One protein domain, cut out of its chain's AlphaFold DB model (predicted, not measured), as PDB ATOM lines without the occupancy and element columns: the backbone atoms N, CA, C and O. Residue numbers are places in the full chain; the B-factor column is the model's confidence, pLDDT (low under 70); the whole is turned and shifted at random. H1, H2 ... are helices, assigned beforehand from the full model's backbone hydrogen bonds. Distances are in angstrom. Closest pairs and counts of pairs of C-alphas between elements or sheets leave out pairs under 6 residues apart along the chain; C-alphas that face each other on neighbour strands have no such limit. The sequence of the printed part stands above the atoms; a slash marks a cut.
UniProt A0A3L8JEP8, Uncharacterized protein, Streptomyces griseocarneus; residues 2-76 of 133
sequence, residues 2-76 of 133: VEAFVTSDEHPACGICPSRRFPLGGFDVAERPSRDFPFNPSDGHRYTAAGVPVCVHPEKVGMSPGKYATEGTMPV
ATOM      1  N   VAL A   2     -57.173  24.226   3.074       65.38
ATOM      2  CA  VAL A   2     -55.843  24.721   2.684       65.38
ATOM      3  C   VAL A   2     -56.022  25.504   1.387       65.38
ATOM      4  O   VAL A   2     -56.608  24.969   0.447       65.38
ATOM      5  N   GLU A   3     -55.625  26.774   1.372       79.31
ATOM      6  CA  GLU A   3     -55.784  27.642   0.201       79.31
ATOM      7  C   GLU A   3     -54.818  27.244  -0.916       79.31
ATOM      8  O   GLU A   3     -53.740  26.705  -0.660       79.31
ATOM      9  N   ALA A   4     -55.223  27.486  -2.164       85.50
ATOM     10  CA  ALA A   4     -54.350  27.287  -3.311       85.50
ATOM     11  C   ALA A   4     -53.117  28.193  -3.208       85.50
ATOM     12  O   ALA A   4     -53.181  29.292  -2.662       85.50
ATOM     13  N   PHE A   5     -51.996  27.734  -3.756       82.88
ATOM     14  CA  PHE A   5     -50.758  28.502  -3.777       82.88
ATOM     15  C   PHE A   5     -50.901  29.815  -4.563       82.88
ATOM     16  O   PHE A   5     -50.471  30.861  -4.091       82.88
ATOM     17  N   VAL A   6     -51.540  29.773  -5.734       83.31
ATOM     18  CA  VAL A   6     -51.909  30.959  -6.516       83.31
ATOM     19  C   VAL A   6     -53.388  31.253  -6.316       83.31
ATOM     20  O   VAL A   6     -54.237  30.434  -6.665       83.31
ATOM     21  N   THR A   7     -53.682  32.444  -5.801       80.69
ATOM     22  CA  THR A   7     -55.048  32.923  -5.531       80.69
ATOM     23  C   THR A   7     -55.465  34.106  -6.407       80.69
ATOM     24  O   THR A   7     -56.661  34.325  -6.578       80.69
ATOM     25  N   SER A   8     -54.511  34.847  -6.980       79.12
ATOM     26  CA  SER A   8     -54.780  35.960  -7.899       79.12
ATOM     27  C   SER A   8     -54.822  35.492  -9.352       79.12
ATOM     28  O   SER A   8     -53.980  34.706  -9.793       79.12
ATOM     29  N   ASP A   9     -55.771  36.029 -10.117       77.31
ATOM     30  CA  ASP A   9     -55.840  35.815 -11.563       77.31
ATOM     31  C   ASP A   9     -54.757  36.568 -12.340       77.31
ATOM     32  O   ASP A   9     -54.409  36.140 -13.441       77.31
ATOM     33  N   GLU A  10     -54.173  37.614 -11.752       80.31
ATOM     34  CA  GLU A  10     -53.073  38.394 -12.336       80.31
ATOM     35  C   GLU A  10     -51.730  37.648 -12.278       80.31
ATOM     36  O   GLU A  10     -50.784  38.003 -12.978       80.31
ATOM     37  N   HIS A  11     -51.643  36.572 -11.488       83.25
ATOM     38  CA  HIS A  11     -50.431  35.768 -11.376       83.25
ATOM     39  C   HIS A  11     -50.098  35.068 -12.710       83.25
ATOM     40  O   HIS A  11     -50.975  34.433 -13.311       83.25
ATOM     41  N   PRO A  12     -48.817  35.019 -13.132       85.31
ATOM     42  CA  PRO A  12     -48.390  34.442 -14.417       85.31
ATOM     43  C   PRO A  12     -48.568  32.915 -14.547       85.31
ATOM     44  O   PRO A  12     -48.180  32.311 -15.554       85.31
ATOM     45  N   ALA A  13     -49.160  32.258 -13.545       87.81
ATOM     46  CA  ALA A  13     -49.371  30.819 -13.555       87.81
ATOM     47  C   ALA A  13     -50.392  30.437 -14.633       87.81
ATOM     48  O   ALA A  13     -51.470  31.029 -14.733       87.81
ATOM     49  N   CYS A  14     -50.078  29.394 -15.407       90.62
ATOM     50  CA  CYS A  14     -50.977  28.853 -16.427       90.62
ATOM     51  C   CYS A  14     -52.355  28.511 -15.831       90.62
ATOM     52  O   CYS A  14     -52.435  28.060 -14.690       90.62
ATOM     53  N   GLY A  15     -53.429  28.617 -16.619       88.19
ATOM     54  CA  GLY A  15     -54.786  28.293 -16.142       88.19
ATOM     55  C   GLY A  15     -54.954  26.851 -15.630       88.19
ATOM     56  O   GLY A  15     -55.752  26.605 -14.737       88.19
ATOM     57  N   ILE A  16     -54.152  25.915 -16.146       90.50
ATOM     58  CA  ILE A  16     -54.096  24.494 -15.739       90.50
ATOM     59  C   ILE A  16     -52.956  24.183 -14.752       90.50
ATOM     60  O   ILE A  16     -52.554  23.032 -14.597       90.50
ATOM     61  N   CYS A  17     -52.338  25.203 -14.152       92.62
ATOM     62  CA  CYS A  17     -51.239  24.984 -13.221       92.62
ATOM     63  C   CYS A  17     -51.769  24.338 -11.929       92.62
ATOM     64  O   CYS A  17     -52.730  24.862 -11.360       92.62
ATOM     65  N   PRO A  18     -51.119  23.280 -11.396       93.88
ATOM     66  CA  PRO A  18     -51.507  22.708 -10.105       93.88
ATOM     67  C   PRO A  18     -51.505  23.743  -8.981       93.88
ATOM     68  O   PRO A  18     -52.291  23.660  -8.046       93.88
ATOM     69  N   SER A  19     -50.672  24.767  -9.106       90.94
ATOM     70  CA  SER A  19     -50.535  25.836  -8.132       90.94
ATOM     71  C   SER A  19     -51.826  26.658  -7.929       90.94
ATOM     72  O   SER A  19     -52.041  27.205  -6.854       90.94
ATOM     73  N   ARG A  20     -52.745  26.666  -8.907       90.19
ATOM     74  CA  ARG A  20     -54.083  27.283  -8.792       90.19
ATOM     75  C   ARG A  20     -55.095  26.423  -8.020       90.19
ATOM     76  O   ARG A  20     -56.200  26.876  -7.738       90.19
ATOM     77  N   ARG A  21     -54.750  25.172  -7.698       90.88
ATOM     78  CA  ARG A  21     -55.633  24.205  -7.019       90.88
ATOM     79  C   ARG A  21     -55.059  23.679  -5.707       90.88
ATOM     80  O   ARG A  21     -55.823  23.372  -4.795       90.88
ATOM     81  N   PHE A  22     -53.744  23.527  -5.629       90.81
ATOM     82  CA  PHE A  22     -53.048  22.905  -4.510       90.81
ATOM     83  C   PHE A  22     -52.267  23.954  -3.707       90.81
ATOM     84  O   PHE A  22     -51.782  24.924  -4.295       90.81
ATOM     85  N   PRO A  23     -52.141  23.777  -2.378       89.19
ATOM     86  CA  PRO A  23     -51.365  24.674  -1.525       89.19
ATOM     87  C   PRO A  23     -49.863  24.589  -1.820       89.19
ATOM     88  O   PRO A  23     -49.400  23.708  -2.553       89.19
ATOM     89  N   LEU A  24     -49.087  25.473  -1.186       85.94
ATOM     90  CA  LEU A  24     -47.629  25.366  -1.150       85.94
ATOM     91  C   LEU A  24     -47.205  23.992  -0.612       85.94
ATOM     92  O   LEU A  24     -47.719  23.545   0.411       85.94
ATOM     93  N   GLY A  25     -46.302  23.309  -1.317       89.06
ATOM     94  CA  GLY A  25     -45.919  21.930  -0.992       89.06
ATOM     95  C   GLY A  25     -46.974  20.872  -1.345       89.06
ATOM     96  O   GLY A  25     -46.772  19.699  -1.071       89.06
ATOM     97  N   GLY A  26     -48.095  21.255  -1.969       92.69
ATOM     98  CA  GLY A  26     -49.136  20.341  -2.454       92.69
ATOM     99  C   GLY A  26     -48.916  19.824  -3.882       92.69
ATOM    100  O   GLY A  26     -49.721  19.036  -4.372       92.69
ATOM    101  N   PHE A  27     -47.850  20.267  -4.552       94.75
ATOM    102  CA  PHE A  27     -47.414  19.800  -5.868       94.75
ATOM    103  C   PHE A  27     -45.883  19.806  -5.967       94.75
ATOM    104  O   PHE A  27     -45.214  20.569  -5.269       94.75
ATOM    105  N   ASP A  28     -45.335  18.976  -6.852       96.06
ATOM    106  CA  ASP A  28     -43.906  18.974  -7.178       96.06
ATOM    107  C   ASP A  28     -43.609  19.956  -8.319       96.06
ATOM    108  O   ASP A  28     -44.474  20.273  -9.141       96.06
ATOM    109  N   VAL A  29     -42.362  20.414  -8.413       94.56
ATOM    110  CA  VAL A  29     -41.886  21.255  -9.517       94.56
ATOM    111  C   VAL A  29     -40.760  20.529 -10.237       94.56
ATOM    112  O   VAL A  29     -39.777  20.117  -9.631       94.56
ATOM    113  N   ALA A  30     -40.894  20.368 -11.546       95.69
ATOM    114  CA  ALA A  30     -39.873  19.802 -12.411       95.69
ATOM    115  C   ALA A  30     -39.347  20.863 -13.380       95.69
ATOM    116  O   ALA A  30     -40.070  21.769 -13.782       95.69
ATOM    117  N   GLU A  31     -38.094  20.710 -13.801       92.94
ATOM    118  CA  GLU A  31     -37.442  21.628 -14.744       92.94
ATOM    119  C   GLU A  31     -38.073  21.591 -16.146       92.94
ATOM    120  O   GLU A  31     -38.078  22.585 -16.863       92.94
ATOM    121  N   ARG A  32     -38.602  20.433 -16.560       94.88
ATOM    122  CA  ARG A  32     -39.197  20.234 -17.888       94.88
ATOM    123  C   ARG A  32     -40.177  19.058 -17.908       94.88
ATOM    124  O   ARG A  32     -40.080  18.174 -17.056       94.88
ATOM    125  N   PRO A  33     -41.080  18.976 -18.903       94.88
ATOM    126  CA  PRO A  33     -41.922  17.800 -19.122       94.88
ATOM    127  C   PRO A  33     -41.129  16.483 -19.231       94.88
ATOM    128  O   PRO A  33     -40.093  16.429 -19.898       94.88
ATOM    129  N   SER A  34     -41.659  15.405 -18.642       95.69
ATOM    130  CA  SER A  34     -41.097  14.045 -18.695       95.69
ATOM    131  C   SER A  34     -42.194  12.985 -18.868       95.69
ATOM    132  O   SER A  34     -43.381  13.256 -18.681       95.69
ATOM    133  N   ARG A  35     -41.782  11.756 -19.204       96.00
ATOM    134  CA  ARG A  35     -42.636  10.557 -19.174       96.00
ATOM    135  C   ARG A  35     -42.974  10.108 -17.752       96.00
ATOM    136  O   ARG A  35     -43.969   9.416 -17.586       96.00
ATOM    137  N   ASP A  36     -42.189  10.519 -16.758       95.75
ATOM    138  CA  ASP A  36     -42.422  10.180 -15.345       95.75
ATOM    139  C   ASP A  36     -43.655  10.887 -14.767       95.75
ATOM    140  O   ASP A  36     -44.221  10.444 -13.769       95.75
ATOM    141  N   PHE A  37     -44.071  11.982 -15.410       96.06
ATOM    142  CA  PHE A  37     -45.271  12.743 -15.084       96.06
ATOM    143  C   PHE A  37     -46.010  13.165 -16.366       96.06
ATOM    144  O   PHE A  37     -45.927  14.321 -16.816       96.06
ATOM    145  N   PRO A  38     -46.701  12.215 -17.027       96.44
ATOM    146  CA  PRO A  38     -47.386  12.482 -18.281       96.44
ATOM    147  C   PRO A  38     -48.526  13.487 -18.091       96.44
ATOM    148  O   PRO A  38     -49.082  13.645 -17.004       96.44
ATOM    149  N   PHE A  39     -48.870  14.179 -19.177       94.94
ATOM    150  CA  PHE A  39     -50.023  15.074 -19.216       94.94
ATOM    151  C   PHE A  39     -51.324  14.266 -19.178       94.94
ATOM    152  O   PHE A  39     -51.500  13.343 -19.974       94.94
ATOM    153  N   ASN A  40     -52.228  14.635 -18.278       94.31
ATOM    154  CA  ASN A  40     -53.573  14.100 -18.178       94.31
ATOM    155  C   ASN A  40     -54.543  14.997 -18.973       94.31
ATOM    156  O   ASN A  40     -54.814  16.125 -18.561       94.31
ATOM    157  N   PRO A  41     -55.112  14.523 -20.094       92.69
ATOM    158  CA  PRO A  41     -56.008  15.335 -20.914       92.69
ATOM    159  C   PRO A  41     -57.370  15.611 -20.265       92.69
ATOM    160  O   PRO A  41     -58.082  16.490 -20.737       92.69
ATOM    161  N   SER A  42     -57.751  14.879 -19.212       92.31
ATOM    162  CA  SER A  42     -59.050  15.077 -18.552       92.31
ATOM    163  C   SER A  42     -59.112  16.349 -17.703       92.31
ATOM    164  O   SER A  42     -60.176  16.950 -17.593       92.31
ATOM    165  N   ASP A  43     -57.983  16.772 -17.128       90.31
ATOM    166  CA  ASP A  43     -57.904  17.930 -16.230       90.31
ATOM    167  C   ASP A  43     -56.749  18.892 -16.553       90.31
ATOM    168  O   ASP A  43     -56.583  19.907 -15.877       90.31
ATOM    169  N   GLY A  44     -55.941  18.588 -17.569       89.81
ATOM    170  CA  GLY A  44     -54.827  19.420 -18.010       89.81
ATOM    171  C   GLY A  44     -53.592  19.378 -17.107       89.81
ATOM    172  O   GLY A  44     -52.636  20.104 -17.369       89.81
ATOM    173  N   HIS A  45     -53.572  18.555 -16.059       93.50
ATOM    174  CA  HIS A  45     -52.454  18.489 -15.118       93.50
ATOM    175  C   HIS A  45     -51.445  17.405 -15.509       93.50
ATOM    176  O   HIS A  45     -51.675  16.582 -16.391       93.50
ATOM    177  N   ARG A  46     -50.283  17.404 -14.854       96.56
ATOM    178  CA  ARG A  46     -49.282  16.335 -14.958       96.56
ATOM    179  C   ARG A  46     -49.173  15.644 -13.616       96.56
ATOM    180  O   ARG A  46     -49.169  16.336 -12.604       96.56
ATOM    181  N   TYR A  47     -49.062  14.321 -13.615       97.06
ATOM    182  CA  TYR A  47     -49.037  13.544 -12.378       97.06
ATOM    183  C   TYR A  47     -47.923  12.519 -12.384       97.06
ATOM    184  O   TYR A  47     -47.768  11.808 -13.370       97.06
ATOM    185  N   THR A  48     -47.206  12.391 -11.270       96.88
ATOM    186  CA  THR A  48     -46.324  11.240 -11.049       96.88
ATOM    187  C   THR A  48     -47.130   9.936 -11.041       96.88
ATOM    188  O   THR A  48     -48.356   9.943 -10.907       96.88
ATOM    189  N   ALA A  49     -46.451   8.787 -11.102       95.38
ATOM    190  CA  ALA A  49     -47.112   7.482 -10.980       95.38
ATOM    191  C   ALA A  49     -47.888   7.307  -9.653       95.38
ATOM    192  O   ALA A  49     -48.817   6.507  -9.586       95.38
ATOM    193  N   ALA A  50     -47.529   8.070  -8.615       94.94
ATOM    194  CA  ALA A  50     -48.209   8.093  -7.321       94.94
ATOM    195  C   ALA A  50     -49.395   9.080  -7.267       94.94
ATOM    196  O   ALA A  50     -50.010   9.238  -6.215       94.94
ATOM    197  N   GLY A  51     -49.718   9.758  -8.373       95.94
ATOM    198  CA  GLY A  51     -50.801  10.741  -8.435       95.94
ATOM    199  C   GLY A  51     -50.436  12.120  -7.882       95.94
ATOM    200  O   GLY A  51     -51.329  12.927  -7.638       95.94
ATOM    201  N   VAL A  52     -49.144  12.416  -7.691       97.00
ATOM    202  CA  VAL A  52     -48.697  13.736  -7.220       97.00
ATOM    203  C   VAL A  52     -48.713  14.724  -8.389       97.00
ATOM    204  O   VAL A  52     -48.078  14.433  -9.405       97.00
ATOM    205  N   PRO A  53     -49.416  15.865  -8.288       97.19
ATOM    206  CA  PRO A  53     -49.434  16.873  -9.342       97.19
ATOM    207  C   PRO A  53     -48.059  17.530  -9.519       97.19
ATOM    208  O   PRO A  53     -47.358  17.785  -8.541       97.19
ATOM    209  N   VAL A  54     -47.685  17.840 -10.764       97.38
ATOM    210  CA  VAL A  54     -46.365  18.386 -11.120       97.38
ATOM    211  C   VAL A  54     -46.494  19.642 -11.985       97.38
ATOM    212  O   VAL A  54     -47.092  19.608 -13.065       97.38
ATOM    213  N   CYS A  55     -45.897  20.751 -11.544       95.44
ATOM    214  CA  CYS A  55     -45.635  21.914 -12.391       95.44
ATOM    215  C   CYS A  55     -44.323  21.703 -13.158       95.44
ATOM    216  O   CYS A  55     -43.354  21.202 -12.602       95.44
ATOM    217  N   VAL A  56     -44.275  22.105 -14.427       96.00
ATOM    218  CA  VAL A  56     -43.072  22.001 -15.284       96.00
ATOM    219  C   VAL A  56     -42.527  23.368 -15.710       96.00
ATOM    220  O   VAL A  56     -41.749  23.447 -16.653       96.00
ATOM    221  N   HIS A  57     -43.003  24.433 -15.064       92.81
ATOM    222  CA  HIS A  57     -42.651  25.826 -15.342       92.81
ATOM    223  C   HIS A  57     -42.237  26.498 -14.022       92.81
ATOM    224  O   HIS A  57     -43.057  27.213 -13.434       92.81
ATOM    225  N   PRO A  58     -41.040  26.191 -13.485       89.19
ATOM    226  CA  PRO A  58     -40.559  26.736 -12.211       89.19
ATOM    227  C   PRO A  58     -40.609  28.270 -12.162       89.19
ATOM    228  O   PRO A  58     -41.011  28.846 -11.153       89.19
ATOM    229  N   GLU A  59     -40.304  28.928 -13.279       84.12
ATOM    230  CA  GLU A  59     -40.317  30.380 -13.446       84.12
ATOM    231  C   GLU A  59     -41.713  30.992 -13.283       84.12
ATOM    232  O   GLU A  59     -41.855  32.095 -12.773       84.12
ATOM    233  N   LYS A  60     -42.772  30.263 -13.656       85.94
ATOM    234  CA  LYS A  60     -44.153  30.762 -13.550       85.94
ATOM    235  C   LYS A  60     -44.737  30.664 -12.150       85.94
ATOM    236  O   LYS A  60     -45.812  31.211 -11.913       85.94
ATOM    237  N   VAL A  61     -44.092  29.899 -11.273       85.25
ATOM    238  CA  VAL A  61     -44.511  29.689  -9.883       85.25
ATOM    239  C   VAL A  61     -43.476  30.207  -8.883       85.25
ATOM    240  O   VAL A  61     -43.683  30.043  -7.687       85.25
ATOM    241  N   GLY A  62     -42.362  30.784  -9.347       81.50
ATOM    242  CA  GLY A  62     -41.302  31.309  -8.483       81.50
ATOM    243  C   GLY A  62     -40.648  30.251  -7.582       81.50
ATOM    244  O   GLY A  62     -40.200  30.571  -6.483       81.50
ATOM    245  N   MET A  63     -40.619  28.979  -8.000       83.50
ATOM    246  CA  MET A  63     -40.104  27.861  -7.195       83.50
ATOM    247  C   MET A  63     -39.011  27.109  -7.945       83.50
ATOM    248  O   MET A  63     -39.151  26.815  -9.130       83.50
ATOM    249  N   SER A  64     -37.949  26.727  -7.236       86.44
ATOM    250  CA  SER A  64     -36.948  25.812  -7.790       86.44
ATOM    251  C   SER A  64     -37.569  24.442  -8.111       86.44
ATOM    252  O   SER A  64     -38.564  24.050  -7.500       86.44
ATOM    253  N   PRO A  65     -36.995  23.669  -9.046       92.25
ATOM    254  CA  PRO A  65     -37.355  22.266  -9.198       92.25
ATOM    255  C   PRO A  65     -37.128  21.488  -7.891       92.25
ATOM    256  O   PRO A  65     -36.061  21.574  -7.285       92.25
ATOM    257  N   GLY A  66     -38.124  20.714  -7.466       92.88
ATOM    258  CA  GLY A  66     -38.117  19.992  -6.199       92.88
ATOM    259  C   GLY A  66     -39.331  19.079  -6.025       92.88
ATOM    260  O   GLY A  66     -40.396  19.294  -6.605       92.88
ATOM    261  N   LYS A  67     -39.159  18.038  -5.206       94.12
ATOM    262  CA  LYS A  67     -40.179  17.030  -4.881       94.12
ATOM    263  C   LYS A  67     -40.964  17.407  -3.620       94.12
ATOM    264  O   LYS A  67     -41.008  16.650  -2.657       94.12
ATOM    265  N   TYR A  68     -41.528  18.609  -3.601       93.56
ATOM    266  CA  TYR A  68     -42.123  19.198  -2.401       93.56
ATOM    267  C   TYR A  68     -43.273  18.376  -1.814       93.56
ATOM    268  O   TYR A  68     -43.271  18.072  -0.623       93.56
ATOM    269  N   ALA A  69     -44.219  17.953  -2.648       94.56
ATOM    270  CA  ALA A  69     -45.355  17.154  -2.201       94.56
ATOM    271  C   ALA A  69     -44.969  15.695  -1.974       94.56
ATOM    272  O   ALA A  69     -45.431  15.072  -1.021       94.56
ATOM    273  N   THR A  70     -44.100  15.161  -2.833       94.56
ATOM    274  CA  THR A  70     -43.621  13.782  -2.706       94.56
ATOM    275  C   THR A  70     -42.792  13.571  -1.432       94.56
ATOM    276  O   THR A  70     -42.917  12.530  -0.791       94.56
ATOM    277  N   GLU A  71     -41.954  14.537  -1.047       93.69
ATOM    278  CA  GLU A  71     -41.050  14.435   0.110       93.69
ATOM    279  C   GLU A  71     -41.569  15.173   1.354       93.69
ATOM    280  O   GLU A  71     -40.952  15.093   2.415       93.69
ATOM    281  N   GLY A  72     -42.698  15.882   1.252       88.12
ATOM    282  CA  GLY A  72     -43.239  16.699   2.341       88.12
ATOM    283  C   GLY A  72     -42.326  17.870   2.721       88.12
ATOM    284  O   GLY A  72     -42.294  18.278   3.882       88.12
ATOM    285  N   THR A  73     -41.548  18.379   1.765       84.44
ATOM    286  CA  THR A  73     -40.613  19.485   1.978       84.44
ATOM    287  C   THR A  73     -41.266  20.809   1.612       84.44
ATOM    288  O   THR A  73     -41.930  20.945   0.585       84.44
ATOM    289  N   MET A  74     -41.068  21.818   2.462       78.62
ATOM    290  CA  MET A  74     -41.497  23.171   2.135       78.62
ATOM    291  C   MET A  74     -40.521  23.774   1.127       78.62
ATOM    292  O   MET A  74     -39.307  23.709   1.342       78.62
ATOM    293  N   PRO A  75     -41.017  24.371   0.039       72.44
ATOM    294  CA  PRO A  75     -40.158  25.096  -0.870       72.44
ATOM    295  C   PRO A  75     -39.568  26.312  -0.176       72.44
ATOM    296  O   PRO A  75     -40.267  27.109   0.445       72.44
ATOM    297  N   VAL A  76     -38.256  26.425  -0.313       69.00
ATOM    298  CA  VAL A  76     -37.508  27.622   0.030       69.00
ATOM    299  C   VAL A  76     -37.346  28.376  -1.277       69.00
ATOM    300  O   VAL A  76     -36.733  27.855  -2.214       69.00
TER     301      VAL A  76
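AT A GLANCE: This is residues 2 to 76 of the 133 residues of an uncharacterized protein of Streptomyces griseocarneus (UniProt A0A3L8JEP8). This is a ball of loops with little regular structure: residues 2 to 27 wind over one end, residues 30 to 53 loop out to the other and back, and a short parallel pairing of residues 28 to 29 with 54 to 55 lies between. Two tiny helices, H1 and then H2, come late in the printed part. The printed part has 75 residues and no named strand; its class is all helix, though the named elements hold only 8 residues. It is compact and rounded, with a radius of gyration of the C-alphas of 11.2 A and spans of 30 by 27 by 23 A.

HOW THE PARTS SIT: H1, residues 58 to 61, and H2, residues 68 to 71, are apart, joined by a short link of 6 residues. Both are too short for an O i to N i+4 pair; the one O i to N i+3 pair is within hydrogen-bond range in H1, but not in H2.

IN THESE COORDINATES: Val 2 has its C-alpha at (-55.843, 24.721, 2.684). H1 begins at C-alpha 58, (-40.559, 26.736, -12.211), and H2 ends at C-alpha 71, (-41.050, 14.435, 0.110); each measures 5.5 A.

THE WHOLE: The two C-alphas farthest apart, those of Glu 10 and Ala 49, are 31.5 A apart. The printed part has no cut; pLDDT is under 70 at residues 2 and 76.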